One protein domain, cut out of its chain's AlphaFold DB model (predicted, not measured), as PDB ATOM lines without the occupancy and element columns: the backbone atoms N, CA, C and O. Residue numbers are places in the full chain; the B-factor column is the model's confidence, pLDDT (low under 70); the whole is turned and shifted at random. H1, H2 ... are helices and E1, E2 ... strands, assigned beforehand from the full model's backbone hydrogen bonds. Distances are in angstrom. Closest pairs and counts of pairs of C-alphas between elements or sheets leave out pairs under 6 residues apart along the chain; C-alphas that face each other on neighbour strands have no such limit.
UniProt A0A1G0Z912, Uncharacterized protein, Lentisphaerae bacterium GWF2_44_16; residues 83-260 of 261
ATOM      1  N   ASP A  83     314.480 364.893 297.865       84.94
ATOM      2  CA  ASP A  83     313.916 365.376 299.120       84.94
ATOM      3  C   ASP A  83     312.400 365.538 298.983       84.94
ATOM      4  O   ASP A  83     311.840 365.562 297.879       84.94
ATOM      5  N   TYR A  84     311.709 365.653 300.112       87.62
ATOM      6  CA  TYR A  84     310.259 365.785 300.114       87.62
ATOM      7  C   TYR A  84     309.720 366.535 301.330       87.62
ATOM      8  O   TYR A  84     310.352 366.583 302.385       87.62
ATOM      9  N   ASP A  85     308.520 367.079 301.163       89.94
ATOM     10  CA  ASP A  85     307.644 367.529 302.240       89.94
ATOM     11  C   ASP A  85     306.532 366.503 302.477       89.94
ATOM     12  O   ASP A  85     306.135 365.763 301.565       89.94
ATOM     13  N   ILE A  86     306.016 366.472 303.708       91.31
ATOM     14  CA  ILE A  86     304.878 365.632 304.086       91.31
ATOM     15  C   ILE A  86     303.768 366.481 304.676       91.31
ATOM     16  O   ILE A  86     303.966 367.201 305.652       91.31
ATOM     17  N   SER A  87     302.566 366.310 304.136       91.69
ATOM     18  CA  SER A  87     301.334 366.687 304.820       91.69
ATOM     19  C   SER A  87     300.673 365.434 305.383       91.69
ATOM     20  O   SER A  87     300.674 364.381 304.746       91.69
ATOM     21  N   PHE A  88     300.124 365.522 306.595       93.56
ATOM     22  CA  PHE A  88     299.411 364.399 307.196       93.56
ATOM     23  C   PHE A  88     298.250 364.833 308.091       93.56
ATOM     24  O   PHE A  88     298.247 365.904 308.702       93.56
ATOM     25  N   SER A  89     297.257 363.956 308.183       94.25
ATOM     26  CA  SER A  89     296.121 364.042 309.091       94.25
ATOM     27  C   SER A  89     296.100 362.818 310.003       94.25
ATOM     28  O   SER A  89     296.651 361.771 309.671       94.25
ATOM     29  N   VAL A  90     295.516 362.980 311.189       95.31
ATOM     30  CA  VAL A  90     295.564 361.981 312.263       95.31
ATOM     31  C   VAL A  90     294.166 361.843 312.834       95.31
ATOM     32  O   VAL A  90     293.583 362.846 313.256       95.31
ATOM     33  N   LYS A  91     293.660 360.613 312.879       94.81
ATOM     34  CA  LYS A  91     292.472 360.234 313.643       94.81
ATOM     35  C   LYS A  91     292.939 359.448 314.861       94.81
ATOM     36  O   LYS A  91     293.221 358.258 314.774       94.81
ATOM     37  N   MET A  92     293.081 360.149 315.980       93.56
ATOM     38  CA  MET A  92     293.469 359.553 317.256       93.56
ATOM     39  C   MET A  92     292.205 359.249 318.073       93.56
ATOM     40  O   MET A  92     291.370 360.147 318.212       93.56
ATOM     41  N   PRO A  93     292.046 358.040 318.634       91.75
ATOM     42  CA  PRO A  93     290.931 357.733 319.520       91.75
ATOM     43  C   PRO A  93     291.104 358.435 320.876       91.75
ATOM     44  O   PRO A  93     292.201 358.827 321.268       91.75
ATOM     45  N   GLU A  94     290.023 358.569 321.642       89.62
ATOM     46  CA  GLU A  94     290.089 359.162 322.991       89.62
ATOM     47  C   GLU A  94     290.650 358.195 324.048       89.62
ATOM     48  O   GLU A  94     291.130 358.603 325.113       89.62
ATOM     49  N   LYS A  95     290.562 356.892 323.775       88.62
ATOM     50  CA  LYS A  95     290.984 355.794 324.651       88.62
ATOM     51  C   LYS A  95     291.704 354.740 323.821       88.62
ATOM     52  O   LYS A  95     291.405 354.575 322.646       88.62
ATOM     53  N   GLY A  96     292.595 353.968 324.441       85.62
ATOM     54  CA  GLY A  96     293.271 352.848 323.768       85.62
ATOM     55  C   GLY A  96     292.386 351.625 323.492       85.62
ATOM     56  O   GLY A  96     292.905 350.572 323.129       85.62
ATOM     57  N   VAL A  97     291.071 351.729 323.699       86.62
ATOM     58  CA  VAL A  97     290.095 350.667 323.435       86.62
ATOM     59  C   VAL A  97     288.834 351.233 322.803       86.62
ATOM     60  O   VAL A  97     288.418 352.348 323.123       86.62
ATOM     61  N   GLU A  98     288.203 350.421 321.969       85.44
ATOM     62  CA  GLU A  98     286.896 350.681 321.377       85.44
ATOM     63  C   GLU A  98     285.973 349.475 321.591       85.44
ATOM     64  O   GLU A  98     286.425 348.344 321.793       85.44
ATOM     65  N   LYS A  99     284.661 349.731 321.627       82.12
ATOM     66  CA  LYS A  99     283.658 348.667 321.717       82.12
ATOM     67  C   LYS A  99     283.241 348.285 320.309       82.12
ATOM     68  O   LYS A  99     282.518 349.038 319.662       82.12
ATOM     69  N   GLU A 100     283.635 347.095 319.882       81.62
ATOM     70  CA  GLU A 100     283.137 346.505 318.651       81.62
ATOM     71  C   GLU A 100     282.112 345.426 319.014       81.62
ATOM     72  O   GLU A 100     282.429 344.384 319.590       81.62
ATOM     73  N   LYS A 101     280.834 345.708 318.735       83.06
ATOM     74  CA  LYS A 101     279.690 344.869 319.137       83.06
ATOM     75  C   LYS A 101     279.647 344.628 320.659       83.06
ATOM     76  O   LYS A 101     279.119 345.460 321.392       83.06
ATOM     77  N   LYS A 102     280.160 343.480 321.122       79.19
ATOM     78  CA  LYS A 102     280.199 343.039 322.531       79.19
ATOM     79  C   LYS A 102     281.625 342.877 323.072       79.19
ATOM     80  O   LYS A 102     281.780 342.596 324.258       79.19
ATOM     81  N   GLU A 103     282.645 343.061 322.241       83.25
ATOM     82  CA  GLU A 103     284.044 342.866 322.615       83.25
ATOM     83  C   GLU A 103     284.769 344.206 322.748       83.25
ATOM     84  O   GLU A 103     284.453 345.193 322.079       83.25
ATOM     85  N   THR A 104     285.730 344.252 323.670       82.81
ATOM     86  CA  THR A 104     286.621 345.404 323.837       82.81
ATOM     87  C   THR A 104     287.894 345.124 323.055       82.81
ATOM     88  O   THR A 104     288.692 344.276 323.458       82.81
ATOM     89  N   VAL A 105     288.077 345.829 321.942       87.00
ATOM     90  CA  VAL A 105     289.244 345.688 321.063       87.00
ATOM     91  C   VAL A 105     290.184 346.881 321.231       87.00
ATOM     92  O   VAL A 105     289.813 347.910 321.799       87.00
ATOM     93  N   ALA A 106     291.445 346.721 320.822       86.62
ATOM     94  CA  ALA A 106     292.410 347.815 320.878       86.62
ATOM     95  C   ALA A 106     292.040 348.865 319.827       86.62
ATOM     96  O   ALA A 106     291.925 348.525 318.655       86.62
ATOM     97  N   ALA A 107     291.893 350.123 320.244       90.75
ATOM     98  CA  ALA A 107     291.596 351.202 319.309       90.75
ATOM     99  C   ALA A 107     292.797 351.470 318.393       90.75
ATOM    100  O   ALA A 107     293.948 351.258 318.791       90.75
ATOM    101  N   SER A 108     292.529 351.981 317.192       91.38
ATOM    102  CA  SER A 108     293.565 352.316 316.213       91.38
ATOM    103  C   SER A 108     293.733 353.824 316.037       91.38
ATOM    104  O   SER A 108     292.762 354.573 316.057       91.38
ATOM    105  N   CYS A 109     294.976 354.274 315.867       92.94
ATOM    106  CA  CYS A 109     295.301 355.611 315.375       92.94
ATOM    107  C   CYS A 109     295.517 355.546 313.860       92.94
ATOM    108  O   CYS A 109     296.464 354.899 313.412       92.94
ATOM    109  N   ASP A 110     294.695 356.250 313.085       93.62
ATOM    110  CA  ASP A 110     294.822 356.287 311.625       93.62
ATOM    111  C   ASP A 110     295.570 357.540 311.179       93.62
ATOM    112  O   ASP A 110     295.252 358.659 311.600       93.62
ATOM    113  N   ILE A 111     296.556 357.361 310.302       93.75
ATOM    114  CA  ILE A 111     297.332 358.447 309.709       93.75
ATOM    115  C   ILE A 111     297.167 358.394 308.198       93.75
ATOM    116  O   ILE A 111     297.532 357.409 307.554       93.75
ATOM    117  N   THR A 112     296.652 359.483 307.632       92.00
ATOM    118  CA  THR A 112     296.627 359.709 306.184       92.00
ATOM    119  C   THR A 112     297.674 360.751 305.839       92.00
ATOM    120  O   THR A 112     297.676 361.823 306.443       92.00
ATOM    121  N   PHE A 113     298.549 360.467 304.881       91.06
ATOM    122  CA  PHE A 113     299.633 361.366 304.504       91.06
ATOM    123  C   PHE A 113     299.841 361.439 302.991       91.06
ATOM    124  O   PHE A 113     299.453 360.537 302.243       91.06
ATOM    125  N   ASN A 114     300.481 362.521 302.555       88.62
ATOM    126  CA  ASN A 114     300.901 362.747 301.180       88.62
ATOM    127  C   ASN A 114     302.369 363.189 301.147       88.62
ATOM    128  O   ASN A 114     302.817 363.925 302.026       88.62
ATOM    129  N   ILE A 115     303.099 362.744 300.124       88.25
ATOM    130  CA  ILE A 115     304.509 363.080 299.902       88.25
ATOM    131  C   ILE A 115     304.601 363.985 298.676       88.25
ATOM    132  O   ILE A 115     304.145 363.613 297.592       88.25
ATOM    133  N   VAL A 116     305.253 365.136 298.824       86.88
ATOM    134  CA  VAL A 116     305.519 366.068 297.722       86.88
ATOM    135  C   VAL A 116     307.026 366.217 297.549       86.88
ATOM    136  O   VAL A 116     307.712 366.645 298.470       86.88
ATOM    137  N   ARG A 117     307.548 365.858 296.370       85.88
ATOM    138  CA  ARG A 117     308.980 365.998 296.046       85.88
ATOM    139  C   ARG A 117     309.390 367.469 296.046       85.88
ATOM    140  O   ARG A 117     308.673 368.307 295.499       85.88
ATOM    141  N   LYS A 118     310.571 367.757 296.589       84.00
ATOM    142  CA  LYS A 118     311.178 369.092 296.621       84.00
ATOM    143  C   LYS A 118     312.675 369.032 296.315       84.00
ATOM    144  O   LYS A 118     313.247 367.958 296.146       84.00
ATOM    145  N   GLY A 119     313.292 370.208 296.260       80.75
ATOM    146  CA  GLY A 119     314.731 370.352 296.063       80.75
ATOM    147  C   GLY A 119     315.176 370.162 294.614       80.75
ATOM    148  O   GLY A 119     314.366 370.119 293.683       80.75
ATOM    149  N   GLU A 120     316.492 370.078 294.435       74.94
ATOM    150  CA  GLU A 120     317.146 369.994 293.124       74.94
ATOM    151  C   GLU A 120     316.800 368.685 292.401       74.94
ATOM    152  O   GLU A 120     316.500 368.692 291.209       74.94
ATOM    153  N   ASN A 121     316.686 367.585 293.150       76.75
ATOM    154  CA  ASN A 121     316.372 366.255 292.623       76.75
ATOM    155  C   ASN A 121     314.864 365.970 292.530       76.75
ATOM    156  O   ASN A 121     314.463 364.812 292.476       76.75
ATOM    157  N   LYS A 122     313.987 366.986 292.499       77.50
ATOM    158  CA  LYS A 122     312.516 366.799 292.504       77.50
ATOM    159  C   LYS A 122     311.962 365.948 291.350       77.50
ATOM    160  O   LYS A 122     310.813 365.509 291.405       77.50
ATOM    161  N   THR A 123     312.742 365.757 290.288       74.88
ATOM    162  CA  THR A 123     312.407 364.912 289.135       74.88
ATOM    163  C   THR A 123     312.729 363.437 289.361       74.88
ATOM    164  O   THR A 123     312.204 362.609 288.616       74.88
ATOM    165  N   ALA A 124     313.518 363.098 290.388       76.12
ATOM    166  CA  ALA A 124     313.824 361.719 290.740       76.12
ATOM    167  C   ALA A 124     312.532 360.933 290.977       76.12
ATOM    168  O   ALA A 124     311.565 361.424 291.569       76.12
ATOM    169  N   ASP A 125     312.509 359.700 290.494       74.06
ATOM    170  CA  ASP A 125     311.346 358.821 290.533       74.06
ATOM    171  C   ASP A 125     311.115 358.196 291.913       74.06
ATOM    172  O   ASP A 125     310.120 357.497 292.102       74.06
ATOM    173  N   LYS A 126     311.996 358.461 292.881       78.88
ATOM    174  CA  LYS A 126     311.939 357.899 294.227       78.88
ATOM    175  C   LYS A 126     312.400 358.865 295.317       78.88
ATOM    176  O   LYS A 126     313.185 359.784 295.090       78.88
ATOM    177  N   VAL A 127     311.936 358.590 296.529       84.19
ATOM    178  CA  VAL A 127     312.345 359.229 297.789       84.19
ATOM    179  C   VAL A 127     312.714 358.151 298.811       84.19
ATOM    180  O   VAL A 127     312.314 356.995 298.660       84.19
ATOM    181  N   LYS A 128     313.431 358.481 299.889       84.81
ATOM    182  CA  LYS A 128     313.516 357.559 301.038       84.81
ATOM    183  C   LYS A 128     312.191 357.524 301.787       84.81
ATOM    184  O   LYS A 128     311.573 358.561 302.008       84.81
ATOM    185  N   TRP A 129     311.785 356.343 302.242       85.88
ATOM    186  CA  TRP A 129     310.520 356.171 302.950       85.88
ATOM    187  C   TRP A 129     310.462 357.000 304.245       85.88
ATOM    188  O   TRP A 129     311.394 356.909 305.046       85.88
ATOM    189  N   PRO A 130     309.406 357.784 304.508       90.94
ATOM    190  CA  PRO A 130     309.314 358.590 305.725       90.94
ATOM    191  C   PRO A 130     309.150 357.754 306.986       90.94
ATOM    192  O   PRO A 130     308.401 356.777 307.005       90.94
ATOM    193  N   TYR A 131     309.843 358.148 308.051       92.56
ATOM    194  CA  TYR A 131     309.759 357.473 309.343       92.56
ATOM    195  C   TYR A 131     308.883 358.276 310.293       92.56
ATOM    196  O   TYR A 131     309.196 359.415 310.627       92.56
ATOM    197  N   PHE A 132     307.784 357.669 310.712       94.38
ATOM    198  CA  PHE A 132     306.840 358.215 311.670       94.38
ATOM    199  C   PHE A 132     307.187 357.692 313.058       94.38
ATOM    200  O   PHE A 132     307.283 356.477 313.245       94.38
ATOM    201  N   TYR A 133     307.289 358.597 314.026       94.69
ATOM    202  CA  TYR A 133     307.297 358.275 315.450       94.69
ATOM    203  C   TYR A 133     306.071 358.908 316.098       94.69
ATOM    204  O   TYR A 133     305.827 360.103 315.945       94.69
ATOM    205  N   ILE A 134     305.278 358.094 316.789       95.38
ATOM    206  CA  ILE A 134     303.997 358.470 317.386       95.38
ATOM    207  C   ILE A 134     304.107 358.251 318.887       95.38
ATOM    208  O   ILE A 134     304.131 357.117 319.369       95.38
ATOM    209  N   TYR A 135     304.144 359.345 319.627       95.25
ATOM    210  CA  TYR A 135     304.219 359.361 321.076       95.25
ATOM    211  C   TYR A 135     302.823 359.600 321.638       95.25
ATOM    212  O   TYR A 135     302.154 360.562 321.263       95.25
ATOM    213  N   VAL A 136     302.375 358.737 322.547       94.19
ATOM    214  CA  VAL A 136     301.030 358.780 323.134       94.19
ATOM    215  C   VAL A 136     301.145 358.907 324.647       94.19
ATOM    216  O   VAL A 136     301.586 357.969 325.314       94.19
ATOM    217  N   LEU A 137     300.738 360.056 325.192       92.94
ATOM    218  CA  LEU A 137     300.633 360.287 326.632       92.94
ATOM    219  C   LEU A 137     299.288 359.789 327.143       92.94
ATOM    220  O   LEU A 137     298.230 360.156 326.627       92.94
ATOM    221  N   THR A 138     299.327 359.019 328.223       91.00
ATOM    222  CA  THR A 138     298.133 358.440 328.838       91.00
ATOM    223  C   THR A 138     297.842 359.016 330.217       91.00
ATOM    224  O   THR A 138     298.740 359.489 330.918       91.00
ATOM    225  N   TYR A 139     296.567 358.981 330.606       84.12
ATOM    226  CA  TYR A 139     296.120 359.400 331.930       84.12
ATOM    227  C   TYR A 139     296.704 358.504 333.027       84.12
ATOM    228  O   TYR A 139     296.793 357.287 332.866       84.12
ATOM    229  N   SER A 140     297.066 359.120 334.153       67.94
ATOM    230  CA  SER A 140     297.401 358.439 335.403       67.94
ATOM    231  C   SER A 140     296.119 358.245 336.210       67.94
ATOM    232  O   SER A 140     295.646 359.188 336.839       67.94
ATOM    233  N   GLY A 141     295.512 357.063 336.146       55.00
ATOM    234  CA  GLY A 141     294.417 356.702 337.050       55.00
ATOM    235  C   GLY A 141     294.973 356.147 338.357       55.00
ATOM    236  O   GLY A 141     295.966 355.423 338.320       55.00
ATOM    237  N   GLU A 142     294.327 356.458 339.481       49.72
ATOM    238  CA  GLU A 142     294.700 355.993 340.829       49.72
ATOM    239  C   GLU A 142     294.764 354.454 340.961       49.72
ATOM    240  O   GLU A 142     295.442 353.954 341.849       49.72
ATOM    241  N   GLU A 143     294.183 353.689 340.027       51.94
ATOM    242  CA  GLU A 143     294.326 352.223 339.958       51.94
ATOM    243  C   GLU A 143     295.562 351.715 339.174       51.94
ATOM    244  O   GLU A 143     295.939 350.556 339.329       51.94
ATOM    245  N   TYR A 144     296.213 352.525 338.319       49.34
ATOM    246  CA  TYR A 144     297.139 352.006 337.284       49.34
ATOM    247  C   TYR A 144     298.466 352.773 337.095       49.34
ATOM    248  O   TYR A 144     299.108 352.674 336.035       49.34
ATOM    249  N   GLY A 145     298.922 353.476 338.134       54.62
ATOM    250  CA  GLY A 145     300.263 354.066 338.197       54.62
ATOM    251  C   GLY A 145     300.469 355.308 337.317       54.62
ATOM    252  O   GLY A 145     299.542 355.834 336.700       54.62
ATOM    253  N   GLY A 146     301.711 355.807 337.308       62.66
ATOM    254  CA  GLY A 146     302.103 357.090 336.712       62.66
ATOM    255  C   GLY A 146     301.733 357.279 335.234       62.66
ATOM    256  O   GLY A 146     301.397 356.338 334.509       62.66
ATOM    257  N   ARG A 147     301.805 358.536 334.773       80.75
ATOM    258  CA  ARG A 147     301.582 358.892 333.364       80.75
ATOM    259  C   ARG A 147     302.623 358.189 332.498       80.75
ATOM    260  O   ARG A 147     303.811 358.470 332.616       80.75
ATOM    261  N   ASN A 148     302.164 357.293 331.631       87.19
ATOM    262  CA  ASN A 148     303.029 356.573 330.706       87.19
ATOM    263  C   ASN A 148     302.952 357.192 329.319       87.19
ATOM    264  O   ASN A 148     301.876 357.603 328.867       87.19
ATOM    265  N   ILE A 149     304.100 357.194 328.651       90.69
ATOM    266  CA  ILE A 149     304.242 357.611 327.265       90.69
ATOM    267  C   ILE A 149     304.633 356.389 326.450       90.69
ATOM    268  O   ILE A 149     305.591 355.691 326.782       90.69
ATOM    269  N   TYR A 150     303.890 356.126 325.386       91.50
ATOM    270  CA  TYR A 150     304.124 354.996 324.493       91.50
ATOM    271  C   TYR A 150     304.633 355.512 323.153       91.50
ATOM    272  O   TYR A 150     304.035 356.437 322.614       91.50
ATOM    273  N   CYS A 151     305.714 354.927 322.634       93.00
ATOM    274  CA  CYS A 151     306.242 355.247 321.313       93.00
ATOM    275  C   CYS A 151     305.902 354.120 320.326       93.00
ATOM    276  O   CYS A 151     306.292 352.958 320.503       93.00
ATOM    277  N   TYR A 152     305.170 354.475 319.277       93.31
ATOM    278  CA  TYR A 152     304.923 353.642 318.105       93.31
ATOM    279  C   TYR A 152     305.735 354.180 316.931       93.31
ATOM    280  O   TYR A 152     306.008 355.377 316.866       93.31
ATOM    281  N   TYR A 153     306.111 353.312 315.995       92.19
ATOM    282  CA  TYR A 153     306.869 353.725 314.817       92.19
ATOM    283  C   TYR A 153     306.419 353.009 313.551       92.19
ATOM    284  O   TYR A 153     306.015 351.843 313.576       92.19
ATOM    285  N   TYR A 154     306.511 353.722 312.435       89.56
ATOM    286  CA  TYR A 154     306.226 353.193 311.110       89.56
ATOM    287  C   TYR A 154     307.208 353.764 310.091       89.56
ATOM    288  O   TYR A 154     307.466 354.966 310.112       89.56
ATOM    289  N   PRO A 155     307.728 352.946 309.164       86.94
ATOM    290  CA  PRO A 155     307.576 351.494 309.042       86.94
ATOM    291  C   PRO A 155     308.425 350.742 310.083       86.94
ATOM    292  O   PRO A 155     309.132 351.349 310.882       86.94
ATOM    293  N   ASN A 156     308.409 349.408 310.055       84.06
ATOM    294  CA  ASN A 156     309.121 348.558 311.024       84.06
ATOM    295  C   ASN A 156     310.629 348.850 311.102       84.06
ATOM    296  O   ASN A 156     311.250 348.643 312.145       84.06
ATOM    297  N   THR A 157     311.211 349.342 310.007       84.31
ATOM    298  CA  THR A 157     312.628 349.714 309.921       84.31
ATOM    299  C   THR A 157     312.967 350.989 310.698       84.31
ATOM    300  O   THR A 157     314.133 351.205 310.993       84.31
ATOM    301  N   ALA A 158     311.972 351.769 311.134       89.00
ATOM    302  CA  ALA A 158     312.154 352.950 311.979       89.00
ATOM    303  C   ALA A 158     312.385 352.623 313.472       89.00
ATOM    304  O   ALA A 158     312.546 353.536 314.282       89.00
ATOM    305  N   LYS A 159     312.387 351.343 313.874       88.56
ATOM    306  CA  LYS A 159     312.460 350.924 315.284       88.56
ATOM    307  C   LYS A 159     313.672 351.497 316.023       88.56
ATOM    308  O   LYS A 159     314.804 351.071 315.799       88.56
ATOM    309  N   LEU A 160     313.416 352.326 317.034       84.75
ATOM    310  CA  LEU A 160     314.447 352.757 317.976       84.75
ATOM    311  C   LEU A 160     314.800 351.648 318.977       84.75
ATOM    312  O   LEU A 160     313.944 350.886 319.441       84.75
ATOM    313  N   LYS A 161     316.083 351.580 319.345       80.62
ATOM    314  CA  LYS A 161     316.567 350.704 320.427       80.62
ATOM    315  C   LYS A 161     316.398 351.352 321.805       80.62
ATOM    316  O   LYS A 161     316.092 350.651 322.765       80.62
ATOM    317  N   SER A 162     316.566 352.673 321.894       79.44
ATOM    318  CA  SER A 162     316.464 353.421 323.151       79.44
ATOM    319  C   SER A 162     315.012 353.639 323.586       79.44
ATOM    320  O   SER A 162     314.132 353.825 322.745       79.44
ATOM    321  N   LYS A 163     314.776 353.652 324.904       81.94
ATOM    322  CA  LYS A 163     313.510 354.067 325.546       81.94
ATOM    323  C   LYS A 163     313.454 355.575 325.841       81.94
ATOM    324  O   LYS A 163     312.537 356.068 326.483       81.94
ATOM    325  N   THR A 164     314.454 356.321 325.410       84.88
ATOM    326  CA  THR A 164     314.478 357.778 325.503       84.88
ATOM    327  C   THR A 164     314.694 358.345 324.121       84.88
ATOM    328  O   THR A 164     315.346 357.708 323.288       84.88
ATOM    329  N   TYR A 165     314.177 359.549 323.896       83.88
ATOM    330  CA  TYR A 165     314.444 360.260 322.661       83.88
ATOM    331  C   TYR A 165     315.948 360.460 322.499       83.88
ATOM    332  O   TYR A 165     316.620 361.027 323.362       83.88
ATOM    333  N   ASP A 166     316.465 359.948 321.393       83.06
ATOM    334  CA  ASP A 166     317.870 360.006 321.045       83.06
ATOM    335  C   ASP A 166     317.970 360.333 319.561       83.06
ATOM    336  O   ASP A 166     317.835 359.468 318.690       83.06
ATOM    337  N   LYS A 167     318.202 361.617 319.279       83.44
ATOM    338  CA  LYS A 167     318.371 362.109 317.914       83.44
ATOM    339  C   LYS A 167     319.522 361.397 317.200       83.44
ATOM    340  O   LYS A 167     319.405 361.141 316.008       83.44
ATOM    341  N   ALA A 168     320.605 361.049 317.896       78.75
ATOM    342  CA  ALA A 168     321.724 360.346 317.276       78.75
ATOM    343  C   ALA A 168     321.310 358.930 316.847       78.75
ATOM    344  O   ALA A 168     321.627 358.517 315.734       78.75
ATOM    345  N   ALA A 169     320.534 358.229 317.678       83.19
ATOM    346  CA  ALA A 169     319.970 356.929 317.317       83.19
ATOM    347  C   ALA A 169     318.981 357.025 316.144       83.19
ATOM    348  O   ALA A 169     318.993 356.155 315.280       83.19
ATOM    349  N   VAL A 170     318.155 358.077 316.075       85.19
ATOM    350  CA  VAL A 170     317.279 358.308 314.912       85.19
ATOM    351  C   VAL A 170     318.117 358.516 313.649       85.19
ATOM    352  O   VAL A 170     317.882 357.844 312.647       85.19
ATOM    353  N   MET A 171     319.136 359.379 313.705       81.38
ATOM    354  CA  MET A 171     320.019 359.648 312.564       81.38
ATOM    355  C   MET A 171     320.790 358.402 312.099       81.38
ATOM    356  O   MET A 171     320.946 358.212 310.895       81.38
ATOM    357  N   ASP A 172     321.216 357.528 313.018       80.44
ATOM    358  CA  ASP A 172     321.867 356.249 312.687       80.44
ATOM    359  C   ASP A 172     320.932 355.332 311.876       80.44
ATOM    360  O   ASP A 172     321.356 354.712 310.900       80.44
ATOM    361  N   ILE A 173     319.635 355.300 312.208       82.75
ATOM    362  CA  ILE A 173     318.635 354.525 311.456       82.75
ATOM    363  C   ILE A 173     318.309 355.200 310.114       82.75
ATOM    364  O   ILE A 173     318.210 354.505 309.099       82.75
ATOM    365  N   LEU A 174     318.165 356.532 310.077       79.69
ATOM    366  CA  LEU A 174     317.874 357.278 308.844       79.69
ATOM    367  C   LEU A 174     318.990 357.148 307.806       79.69
ATOM    368  O   LEU A 174     318.690 357.008 306.619       79.69
ATOM    369  N   GLY A 175     320.247 357.153 308.262       68.62
ATOM    370  CA  GLY A 175     321.424 356.872 307.442       68.62
ATOM    371  C   GLY A 175     321.625 355.383 307.147       68.62
ATOM    372  O   GLY A 175     322.492 355.027 306.347       68.62
ATOM    373  N   SER A 176     320.839 354.490 307.762       68.00
ATOM    374  CA  SER A 176     320.945 353.060 307.498       68.00
ATOM    375  C   SER A 176     320.349 352.698 306.139       68.00
ATOM    376  O   SER A 176     319.309 353.200 305.699       68.00
ATOM    377  N   MET A 177     320.975 351.726 305.488       62.69
ATOM    378  CA  MET A 177     320.498 351.191 304.214       62.69
ATOM    379  C   MET A 177     319.240 350.337 304.340       62.69
ATOM    380  O   MET A 177     318.592 350.068 303.333       62.69
ATOM    381  N   ALA A 178     318.858 349.947 305.561       66.50
ATOM    382  CA  ALA A 178     317.602 349.245 305.808       66.50
ATOM    383  C   ALA A 178     316.375 350.120 305.494       66.50
ATOM    384  O   ALA A 178     315.252 349.616 305.437       66.50
ATOM    385  N   ARG A 179     316.572 351.429 305.288       74.81
ATOM    386  CA  ARG A 179     315.511 352.350 304.915       74.81
ATOM    387  C   ARG A 179     315.084 352.153 303.455       74.81
ATOM    388  O   ARG A 179     315.867 352.467 302.551       74.81
ATOM    389  N   PRO A 180     313.841 351.690 303.212       74.12
ATOM    390  CA  PRO A 180     313.369 351.422 301.864       74.12
ATOM    391  C   PRO A 180     313.206 352.717 301.066       74.12
ATOM    392  O   PRO A 180     313.007 353.803 301.621       74.12
ATOM    393  N   TYR A 181     313.271 352.585 299.745       77.81
ATOM    394  CA  TYR A 181     312.877 353.638 298.817       77.81
ATOM    395  C   TYR A 181     311.380 353.557 298.533       77.81
ATOM    396  O   TYR A 181     310.803 352.473 298.455       77.81
ATOM    397  N   TYR A 182     310.767 354.716 298.346       75.69
ATOM    398  CA  TYR A 182     309.419 354.860 297.837       75.69
ATOM    399  C   TYR A 182     309.477 355.388 296.407       75.69
ATOM    400  O   TYR A 182     309.965 356.494 296.186       75.69
ATOM    401  N   TYR A 183     308.972 354.606 295.455       75.62
ATOM    402  CA  TYR A 183     308.905 354.982 294.045       75.62
ATOM    403  C   TYR A 183     307.585 355.712 293.762       75.62
ATOM    404  O   TYR A 183     306.504 355.217 294.077       75.62
ATOM    405  N   MET A 184     307.681 356.903 293.176       69.94
ATOM    406  CA  MET A 184     306.581 357.836 292.912       69.94
ATOM    407  C   MET A 184     306.073 357.784 291.456       69.94
ATOM    408  O   MET A 184     305.223 358.592 291.084       69.94
ATOM    409  N   GLY A 185     306.596 356.871 290.625       58.19
ATOM    410  CA  GLY A 185     306.250 356.715 289.203       58.19
ATOM    411  C   GLY A 185     305.029 355.827 288.903       58.19
ATOM    412  O   GLY A 185     304.556 355.074 289.749       58.19
ATOM    413  N   ILE A 186     304.542 355.901 287.653       45.78
ATOM    414  CA  ILE A 186     303.363 355.182 287.113       45.78
ATOM    415  C   ILE A 186     303.638 353.679 286.867       45.78
ATOM    416  O   ILE A 186     302.702 352.885 286.759       45.78
ATOM    417  N   HIS A 187     304.900 353.239 286.847       40.84
ATOM    418  CA  HIS A 187     305.236 351.816 286.748       40.84
ATOM    419  C   HIS A 187     305.195 351.135 288.115       40.84
ATOM    420  O   HIS A 187     306.189 350.975 288.820       40.84
ATOM    421  N   ASN A 188     303.989 350.699 288.454       42.09
ATOM    422  CA  ASN A 188     303.661 349.852 289.590       42.09
ATOM    423  C   ASN A 188     304.162 348.403 289.374       42.09
ATOM    424  O   ASN A 188     303.384 347.451 289.420       42.09
ATOM    425  N   THR A 189     305.452 348.204 289.083       34.91
ATOM    426  CA  THR A 189     306.054 346.865 289.001       34.91
ATOM    427  C   THR A 189     306.553 346.438 290.377       34.91
ATOM    428  O   THR A 189     307.685 346.696 290.779       34.91
ATOM    429  N   SER A 190     305.622 345.829 291.114       36.78
ATOM    430  CA  SER A 190     305.790 344.642 291.970       36.78
ATOM    431  C   SER A 190     306.829 344.594 293.107       36.78
ATOM    432  O   SER A 190     306.766 343.642 293.878       36.78
ATOM    433  N   MET A 191     307.694 345.591 293.333       34.84
ATOM    434  CA  MET A 191     308.603 345.608 294.505       34.84
ATOM    435  C   MET A 191     308.312 346.698 295.549       34.84
ATOM    436  O   MET A 191     308.845 346.640 296.652       34.84
ATOM    437  N   GLY A 192     307.422 347.653 295.257       37.06
ATOM    438  CA  GLY A 192     306.939 348.646 296.235       37.06
ATOM    439  C   GLY A 192     305.696 348.210 297.026       37.06
ATOM    440  O   GLY A 192     305.303 348.872 297.980       37.06
ATOM    441  N   ALA A 193     305.073 347.089 296.647       36.00
ATOM    442  CA  ALA A 193     303.774 346.652 297.165       36.00
ATOM    443  C   ALA A 193     303.815 346.009 298.568       36.00
ATOM    444  O   ALA A 193     302.769 345.665 299.112       36.00
ATOM    445  N   ALA A 194     304.997 345.852 299.174       37.00
ATOM    446  CA  ALA A 194     305.136 345.245 300.502       37.00
ATOM    447  C   ALA A 194     305.104 346.258 301.663       37.00
ATOM    448  O   ALA A 194     304.976 345.856 302.819       37.00
ATOM    449  N   VAL A 195     305.191 347.566 301.393       40.31
ATOM    450  CA  VAL A 195     305.179 348.602 302.437       40.31
ATOM    451  C   VAL A 195     304.208 349.696 302.014       40.31
ATOM    452  O   VAL A 195     304.574 350.630 301.323       40.31
ATOM    453  N   GLY A 196     302.933 349.548 302.368       39.03
ATOM    454  CA  GLY A 196     301.908 350.552 302.078       39.03
ATOM    455  C   GLY A 196     300.554 349.914 301.819       39.03
ATOM    456  O   GLY A 196     300.204 349.609 300.680       39.03
ATOM    457  N   LYS A 197     299.783 349.699 302.888       44.06
ATOM    458  CA  LYS A 197     298.367 349.335 302.788       44.06
ATOM    459  C   LYS A 197     297.628 350.437 301.992       44.06
ATOM    460  O   LYS A 197     297.919 351.617 302.142       44.06
ATOM    461  N   LYS A 198     296.709 350.001 301.119       43.38
ATOM    462  CA  LYS A 198     295.678 350.743 300.354       43.38
ATOM    463  C   LYS A 198     296.031 352.176 299.903       43.38
ATOM    464  O   LYS A 198     295.850 353.149 300.625       43.38
ATOM    465  N   MET A 199     296.395 352.307 298.627       45.91
ATOM    466  CA  MET A 199     296.307 353.567 297.875       45.91
ATOM    467  C   MET A 199     294.851 354.063 297.877       45.91
ATOM    468  O   MET A 199     293.959 353.311 297.478       45.91
ATOM    469  N   LYS A 200     294.590 355.302 298.313       42.12
ATOM    470  CA  LYS A 200     293.238 355.880 298.290       42.12
ATOM    471  C   LYS A 200     293.118 356.851 297.116       42.12
ATOM    472  O   LYS A 200     293.690 357.931 297.135       42.12
ATOM    473  N   GLY A 201     292.374 356.448 296.087       41.84
ATOM    474  CA  GLY A 201     292.055 357.299 294.936       41.84
ATOM    475  C   GLY A 201     293.250 357.688 294.049       41.84
ATOM    476  O   GLY A 201     294.349 357.149 294.160       41.84
ATOM    477  N   MET A 202     293.007 358.634 293.134       41.84
ATOM    478  CA  MET A 202     293.987 359.150 292.160       41.84
ATOM    479  C   MET A 202     294.921 360.235 292.740       41.84
ATOM    480  O   MET A 202     295.752 360.772 292.016       41.84
ATOM    481  N   THR A 203     294.791 360.579 294.027       51.41
ATOM    482  CA  THR A 203     295.423 361.757 294.656       51.41
ATOM    483  C   THR A 203     296.828 361.509 295.208       51.41
ATOM    484  O   THR A 203     297.495 362.455 295.614       51.41
ATOM    485  N   GLY A 204     297.299 360.258 295.238       64.50
ATOM    486  CA  GLY A 204     298.611 359.924 295.806       64.50
ATOM    487  C   GLY A 204     298.631 359.803 297.337       64.50
ATOM    488  O   GLY A 204     299.680 359.486 297.895       64.50
ATOM    489  N   GLU A 205     297.484 359.948 298.005       75.88
ATOM    490  CA  GLU A 205     297.358 359.790 299.457       75.88
ATOM    491  C   GLU A 205     297.611 358.343 299.912       75.88
ATOM    492  O   GLU A 205     297.348 357.361 299.199       75.88
ATOM    493  N   ARG A 206     298.165 358.212 301.116       80.62
ATOM    494  CA  ARG A 206     298.534 356.946 301.756       80.62
ATOM    495  C   ARG A 206     297.950 356.888 303.157       80.62
ATOM    496  O   ARG A 206     297.892 357.911 303.830       80.62
ATOM    497  N   GLU A 207     297.542 355.702 303.595       87.75
ATOM    498  CA  GLU A 207     296.909 355.496 304.899       87.75
ATOM    499  C   GLU A 207     297.560 354.316 305.631       87.75
ATOM    500  O   GLU A 207     297.811 353.261 305.043       87.75
ATOM    501  N   PHE A 208     297.838 354.487 306.922       88.38
ATOM    502  CA  PHE A 208     298.178 353.381 307.812       88.38
ATOM    503  C   PHE A 208     297.496 353.551 309.170       88.38
ATOM    504  O   PHE A 208     297.275 354.670 309.631       88.38
ATOM    505  N   SER A 209     297.196 352.420 309.801       90.62
ATOM    506  CA  SER A 209     296.513 352.344 311.092       90.62
ATOM    507  C   SER A 209     297.427 351.722 312.136       90.62
ATOM    508  O   SER A 209     298.180 350.793 311.838       90.62
ATOM    509  N   VAL A 210     297.355 352.235 313.360       89.94
ATOM    510  CA  VAL A 210     298.228 351.869 314.478       89.94
ATOM    511  C   VAL A 210     297.400 351.363 315.639       89.94
ATOM    512  O   VAL A 210     296.814 352.158 316.370       89.94
ATOM    513  N   GLU A 211     297.387 350.050 315.847       90.69
ATOM    514  CA  GLU A 211     296.694 349.450 316.988       90.69
ATOM    515  C   GLU A 211     297.380 349.833 318.314       90.69
ATOM    516  O   GLU A 211     298.525 349.458 318.592       90.69
ATOM    517  N   LEU A 212     296.657 350.524 319.193       89.81
ATOM    518  CA  LEU A 212     297.162 351.052 320.463       89.81
ATOM    519  C   LEU A 212     297.145 349.998 321.590       89.81
ATOM    520  O   LEU A 212     296.654 350.238 322.695       89.81
ATOM    521  N   LYS A 213     297.705 348.807 321.330       86.06
ATOM    522  CA  LYS A 213     297.616 347.615 322.211       86.06
ATOM    523  C   LYS A 213     298.104 347.820 323.642       86.06
ATOM    524  O   LYS A 213     297.629 347.133 324.542       86.06
ATOM    525  N   ASP A 214     299.063 348.715 323.847       83.50
ATOM    526  CA  ASP A 214     299.684 348.975 325.150       83.50
ATOM    527  C   ASP A 214     298.987 350.103 325.933       83.50
ATOM    528  O   ASP A 214     299.243 350.293 327.122       83.50
ATOM    529  N   VAL A 215     298.060 350.814 325.286       83.25
ATOM    530  CA  VAL A 215     297.240 351.891 325.867       83.25
ATOM    531  C   VAL A 215     295.873 351.351 326.320       83.25
ATOM    532  O   VAL A 215     294.962 352.111 326.650       83.25
ATOM    533  N   LYS A 216     295.707 350.021 326.368       73.06
ATOM    534  CA  LYS A 216     294.450 349.367 326.752       73.06
ATOM    535  C   LYS A 216     293.924 349.922 328.076       73.06
ATOM    536  O   LYS A 216     294.660 350.023 329.054       73.06
ATOM    537  N   ASN A 217     292.645 350.294 328.082       75.56
ATOM    538  CA  ASN A 217     291.922 350.880 329.218       75.56
ATOM    539  C   ASN A 217     292.448 352.237 329.721       75.56
ATOM    540  O   ASN A 217     291.981 352.731 330.744       75.56
ATOM    541  N   ARG A 218     293.376 352.881 329.005       85.19
ATOM    542  CA  ARG A 218     293.884 354.208 329.358       85.19
ATOM    543  C   ARG A 218     293.259 355.272 328.463       85.19
ATOM    544  O   ARG A 218     293.110 355.090 327.253       85.19
ATOM    545  N   ARG A 219     292.915 356.410 329.067       88.69
ATOM    546  CA  ARG A 219     292.535 357.626 328.339       88.69
ATOM    547  C   ARG A 219     293.785 358.274 327.750       88.69
ATOM    548  O   ARG A 219     294.803 358.374 328.439       88.69
ATOM    549  N   ILE A 220     293.690 358.736 326.509       91.75
ATOM    550  CA  ILE A 220     294.756 359.477 325.835       91.75
ATOM    551  C   ILE A 220     294.640 360.951 326.228       91.75
ATOM    552  O   ILE A 220     293.561 361.540 326.189       91.75
ATOM    553  N   LEU A 221     295.755 361.533 326.670       92.38
ATOM    554  CA  LEU A 221     295.837 362.921 327.127       92.38
ATOM    555  C   LEU A 221     296.517 363.840 326.129       92.38
ATOM    556  O   LEU A 221     296.176 365.016 326.058       92.38
ATOM    557  N   ALA A 222     297.499 363.323 325.406       94.62
ATOM    558  CA  ALA A 222     298.202 364.054 324.372       94.62
ATOM    559  C   ALA A 222     298.838 363.070 323.396       94.62
ATOM    560  O   ALA A 222     299.105 361.916 323.746       94.62
ATOM    561  N   TYR A 223     299.103 363.546 322.186       95.50
ATOM    562  CA  TYR A 223     299.987 362.861 321.260       95.50
ATOM    563  C   TYR A 223     300.963 363.843 320.626       95.50
ATOM    564  O   TYR A 223     300.650 365.019 320.434       95.50
ATOM    565  N   TYR A 224     302.138 363.333 320.296       96.69
ATOM    566  CA  TYR A 224     303.125 364.018 319.481       96.69
ATOM    567  C   TYR A 224     303.516 363.078 318.349       96.69
ATOM    568  O   TYR A 224     303.754 361.895 318.580       96.69
ATOM    569  N   ILE A 225     303.516 363.578 317.122       96.56
ATOM    570  CA  ILE A 225     303.965 362.841 315.946       96.56
ATOM    571  C   ILE A 225     305.064 363.657 315.299       96.56
ATOM    572  O   ILE A 225     304.859 364.833 315.007       96.56
ATOM    573  N   GLU A 226     306.192 363.017 315.039       96.00
ATOM    574  CA  GLU A 226     307.263 363.557 314.206       96.00
ATOM    575  C   GLU A 226     307.473 362.634 313.006       96.00
ATOM    576  O   GLU A 226     307.379 361.405 313.106       96.00
ATOM    577  N   VAL A 227     307.731 363.248 311.859       95.62
ATOM    578  CA  VAL A 227     307.967 362.562 310.597       95.62
ATOM    579  C   VAL A 227     309.338 362.964 310.092       95.62
ATOM    580  O   VAL A 227     309.592 364.138 309.826       95.62
ATOM    581  N   TRP A 228     310.218 361.983 309.953       92.75
ATOM    582  CA  TRP A 228     311.587 362.187 309.508       92.75
ATOM    583  C   TRP A 228     311.734 361.950 308.006       92.75
ATOM    584  O   TRP A 228     311.384 360.882 307.485       92.75
ATOM    585  N   GLY A 229     312.287 362.963 307.338       88.50
ATOM    586  CA  GLY A 229     312.756 362.938 305.959       88.50
ATOM    587  C   GLY A 229     314.139 362.304 305.858       88.50
ATOM    588  O   GLY A 229     314.447 361.372 306.599       88.50
ATOM    589  N   ASN A 230     314.981 362.773 304.940       81.19
ATOM    590  CA  ASN A 230     316.327 362.221 304.742       81.19
ATOM    591  C   ASN A 230     317.247 362.497 305.940       81.19
ATOM    592  O   ASN A 230     317.841 361.567 306.482       81.19
ATOM    593  N   THR A 231     317.303 363.749 306.390       79.31
ATOM    594  CA  THR A 231     318.255 364.216 307.414       79.31
ATOM    595  C   THR A 231     317.604 365.031 308.533       79.31
ATOM    596  O   THR A 231     318.260 365.373 309.517       79.31
ATOM    597  N   GLU A 232     316.313 365.333 308.411       86.38
ATOM    598  CA  GLU A 232     315.593 366.229 309.314       86.38
ATOM    599  C   GLU A 232     314.119 365.844 309.472       86.38
ATOM    600  O   GLU A 232     313.583 365.019 308.728       86.38
ATOM    601  N   ILE A 233     313.462 366.457 310.457       92.69
ATOM    602  CA  ILE A 233     312.012 366.361 310.632       92.69
ATOM    603  C   ILE A 233     311.352 367.203 309.538       92.69
ATOM    604  O   ILE A 233     311.552 368.412 309.480       92.69
ATOM    605  N   VAL A 234     310.543 366.563 308.696       93.75
ATOM    606  CA  VAL A 234     309.823 367.214 307.587       93.75
ATOM    607  C   VAL A 234     308.386 367.572 307.947       93.75
ATOM    608  O   VAL A 234     307.767 368.388 307.272       93.75
ATOM    609  N   ALA A 235     307.840 366.968 309.004       95.75
ATOM    610  CA  ALA A 235     306.525 367.313 309.522       95.75
ATOM    611  C   ALA A 235     306.398 366.919 310.997       95.75
ATOM    612  O   ALA A 235     306.967 365.921 311.438       95.75
ATOM    613  N   GLN A 236     305.614 367.680 311.756       96.81
ATOM    614  CA  GLN A 236     305.294 367.353 313.142       96.81
ATOM    615  C   GLN A 236     303.879 367.798 313.505       96.81
ATOM    616  O   GLN A 236     303.348 368.747 312.927       96.81
ATOM    617  N   LYS A 237     303.273 367.123 314.480       96.56
ATOM    618  CA  LYS A 237     301.956 367.477 315.009       96.56
ATOM    619  C   LYS A 237     301.862 367.139 316.485       96.56
ATOM    620  O   LYS A 237     302.071 365.996 316.875       96.56
ATOM    621  N   GLU A 238     301.472 368.127 317.279       95.62
ATOM    622  CA  GLU A 238     301.134 367.951 318.687       95.62
ATOM    623  C   GLU A 238     299.638 368.188 318.904       95.62
ATOM    624  O   GLU A 238     299.031 369.068 318.290       95.62
ATOM    625  N   TRP A 239     299.041 367.409 319.799       95.62
ATOM    626  CA  TRP A 239     297.684 367.625 320.283       95.62
ATOM    627  C   TRP A 239     297.590 367.281 321.764       95.62
ATOM    628  O   TRP A 239     298.247 366.354 322.241       95.62
ATOM    629  N   LYS A 240     296.716 367.992 322.476       93.31
ATOM    630  CA  LYS A 240     296.412 367.767 323.888       93.31
ATOM    631  C   LYS A 240     294.908 367.803 324.129       93.31
ATOM    632  O   LYS A 240     294.199 368.624 323.546       93.31
ATOM    633  N   ALA A 241     294.441 366.947 325.028       88.25
ATOM    634  CA  ALA A 241     293.075 366.972 325.518       88.25
ATOM    635  C   ALA A 241     292.808 368.276 326.283       88.25
ATOM    636  O   ALA A 241     293.681 368.811 326.975       88.25
ATOM    637  N   THR A 242     291.577 368.775 326.196       85.31
ATOM    638  CA  THR A 242     291.144 369.967 326.930       85.31
ATOM    639  C   THR A 242     291.383 369.794 328.432       85.31
ATOM    640  O   THR A 242     290.993 368.784 329.016       85.31
ATOM    641  N   GLY A 243     292.046 370.772 329.053       81.31
ATOM    642  CA  GLY A 243     292.374 370.757 330.484       81.31
ATOM    643  C   GLY A 243     293.567 369.874 330.879       81.31
ATOM    644  O   GLY A 243     293.937 369.849 332.050       81.31
ATOM    645  N   ALA A 244     294.211 369.171 329.940       84.25
ATOM    646  CA  ALA A 244     295.410 368.398 330.245       84.25
ATOM    647  C   ALA A 244     296.623 369.322 330.458       84.25
ATOM    648  O   ALA A 244     297.055 370.029 329.545       84.25
ATOM    649  N   SER A 245     297.209 369.278 331.659       84.12
ATOM    650  CA  SER A 245     298.514 369.891 331.930       84.12
ATOM    651  C   SER A 245     299.623 368.943 331.483       84.12
ATOM    652  O   SER A 245     299.818 367.876 332.077       84.12
ATOM    653  N   VAL A 246     300.321 369.319 330.414       85.00
ATOM    654  CA  VAL A 246     301.398 368.545 329.797       85.00
ATOM    655  C   VAL A 246     302.614 369.456 329.659       85.00
ATOM    656  O   VAL A 246     302.506 370.548 329.104       85.00
ATOM    657  N   GLY A 247     303.752 369.036 330.216       82.94
ATOM    658  CA  GLY A 247     304.999 369.796 330.135       82.94
ATOM    659  C   GLY A 247     305.556 369.838 328.712       82.94
ATOM    660  O   GLY A 247     305.215 369.000 327.882       82.94
ATOM    661  N   ALA A 248     306.442 370.791 328.430       87.69
ATOM    662  CA  ALA A 248     307.150 370.831 327.152       87.69
ATOM    663  C   ALA A 248     307.991 369.559 326.949       87.69
ATOM    664  O   ALA A 248     308.541 369.025 327.914       87.69
ATOM    665  N   ARG A 249     308.109 369.095 325.695       88.81
ATOM    666  CA  ARG A 249     308.948 367.939 325.314       88.81
ATOM    667  C   ARG A 249     308.646 366.673 326.123       88.81
ATOM    668  O   ARG A 249     309.513 365.834 326.349       88.81
ATOM    669  N   TRP A 250     307.400 366.519 326.569       89.94
ATOM    670  CA  TRP A 250     306.968 365.379 327.373       89.94
ATOM    671  C   TRP A 250     307.264 364.046 326.680       89.94
ATOM    672  O   TRP A 250     307.606 363.083 327.352       89.94
ATOM    673  N   TRP A 251     307.199 364.009 325.347       90.38
ATOM    674  CA  TRP A 251     307.411 362.821 324.525       90.38
ATOM    675  C   TRP A 251     308.832 362.245 324.594       90.38
ATOM    676  O   TRP A 251     309.039 361.111 324.175       90.38
ATOM    677  N   GLU A 252     309.807 362.965 325.156       88.88
ATOM    678  CA  GLU A 252     311.207 362.524 325.178       88.88
ATOM    679  C   GLU A 252     311.495 361.349 326.117       88.88
ATOM    680  O   GLU A 252     312.543 360.704 326.016       88.88
ATOM    681  N   LYS A 253     310.569 361.053 327.033       84.06
ATOM    682  CA  LYS A 253     310.695 359.969 328.010       84.06
ATOM    683  C   LYS A 253     309.557 358.979 327.823       84.06
ATOM    684  O   LYS A 253     308.465 359.205 328.330       84.06
ATOM    685  N   TYR A 254     309.806 357.877 327.124       82.69
ATOM    686  CA  TYR A 254     308.772 356.899 326.794       82.69
ATOM    687  C   TYR A 254     309.091 355.498 327.321       82.69
ATOM    688  O   TYR A 254     310.231 355.088 327.495       82.69
ATOM    689  N   SER A 255     308.057 354.721 327.613       66.12
ATOM    690  CA  SER A 255     308.197 353.451 328.332       66.12
ATOM    691  C   SER A 255     308.461 352.253 327.401       66.12
ATOM    692  O   SER A 255     308.848 351.177 327.870       66.12
ATOM    693  N   GLY A 256     308.313 352.412 326.078       67.50
ATOM    694  CA  GLY A 256     308.600 351.358 325.098       67.50
ATOM    695  C   GLY A 256     308.445 351.776 323.633       67.50
ATOM    696  O   GLY A 256     307.843 352.806 323.353       67.50
ATOM    697  N   ASN A 257     308.976 350.930 322.735       75.69
ATOM    698  CA  ASN A 257     308.933 351.073 321.271       75.69
ATOM    699  C   ASN A 257     308.154 349.916 320.638       75.69
ATOM    700  O   ASN A 257     308.509 348.750 320.857       75.69
ATOM    701  N   LYS A 258     307.140 350.213 319.819       78.38
ATOM    702  CA  LYS A 258     306.242 349.201 319.236       78.38
ATOM    703  C   LYS A 258     306.064 349.335 317.723       78.38
ATOM    704  O   LYS A 258     305.948 350.438 317.201       78.38
ATOM    705  N   ILE A 259     306.055 348.176 317.055       68.62
ATOM    706  CA  ILE A 259     305.828 348.042 315.609       68.62
ATOM    707  C   ILE A 259     304.354 348.308 315.288       68.62
ATOM    708  O   ILE A 259     303.477 347.852 316.023       68.62
ATOM    709  N   ILE A 260     304.104 348.983 314.168       72.25
ATOM    710  CA  ILE A 260     302.786 349.143 313.547       72.25
ATOM    711  C   ILE A 260     302.550 347.963 312.583       72.25
ATOM    712  O   ILE A 260     303.289 347.823 311.611       72.25
TER     713      ILE A 260
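What this domain is: This is residues 83 to 260 of the 261 residues of an uncharacterized protein of Lentisphaerae bacterium GWF2_44_16 (UniProt A0A1G0Z912). Two twisted sheets, E11 E10 E6 E7 E12 and E1 E4 E9, lie face to face as a sandwich, with E1 close beside E11 along one side. The hairpin E2 and E3 reaches out from one end, the short pair E5 and E8 lies at the other end, and the one helix, H1, only grazes the larger sheet. The printed part has 178 residues, in the order E1 E2 E3 E4 E5 E6 E7 H1 E8 E9 E10 E11 E12; under half are in named elements, and the class is mostly strand. The larger sheet is mixed and the sheet of three antiparallel. The whole is compact, with a radius of gyration of the C-alphas of 17.2 A and spans of 55 by 41 by 27 A.

How they stand to each other: Begin at the inner strand E6, residues 131 to 138. Its antiparallel neighbour E10, residues 220 to 228, has N 224 and O 135 at 2.9 A. E10 forms a hairpin with the edge strand E11, residues 233 to 240; look for N 225 and O 237, 2.8 A. On the other side of E6, the hairpin with E7, residues 149 to 154, has N 134 and O 152 at 2.8 A. E7 is parallel to the edge strand E12, residues 257 to 259, with N 258 and O 151 at 3.0 A. In the second sheet, the inner strand E4, residues 108 to 118, is antiparallel to E1, residues 83 to 91, and to E9, residues 206 to 211; see N 89 and O 112, 2.8 A, and N 111 and O 208, 2.9 A. The facing parts of the two sheets are 10.5 A centre to centre, their strands at 29 degrees. The closest C-alphas of E1 and E11, Asp 85 and Val 234, are 5.8 A apart, while E9 and E12 are apart. The hairpin E2, residues 97 to 100, and E3, residues 103 to 106, has N 98 and O 105 at 3.0 A, and E3 runs on into E4 at 31 degrees. E5, residues 126 to 128, pairs antiparallel with E8, residues 181 to 183, through N 127 and O 182, 2.9 A. H1, residues 167 to 174, grazes the larger sheet with residues 170 to 174; each of its O i to N i+4 pairs is within hydrogen-bond range.

Where its parts are: Find C-alpha 83 at (313.916, 365.376, 299.120); from there E1 runs 26.4 A. E4 is the longest strand by residues, 31.2 A from C-alpha 108 at (293.565, 352.316, 316.213). E10 spans 23.6 A, E6 22.7 A and E11 20.5 A. E12 ends at C-alpha 259, (305.828, 348.042, 315.609).

The domain as a whole: The C-alphas farthest apart are those of Thr 123 and Glu 143, 55.4 A. The printed part has no cut. Its long links are E7 to H1, E8 to E9 and E11 to E12. Confidence is low, with pLDDT under 70, in 35 residues, among them 140 to 146 and 184 to 204.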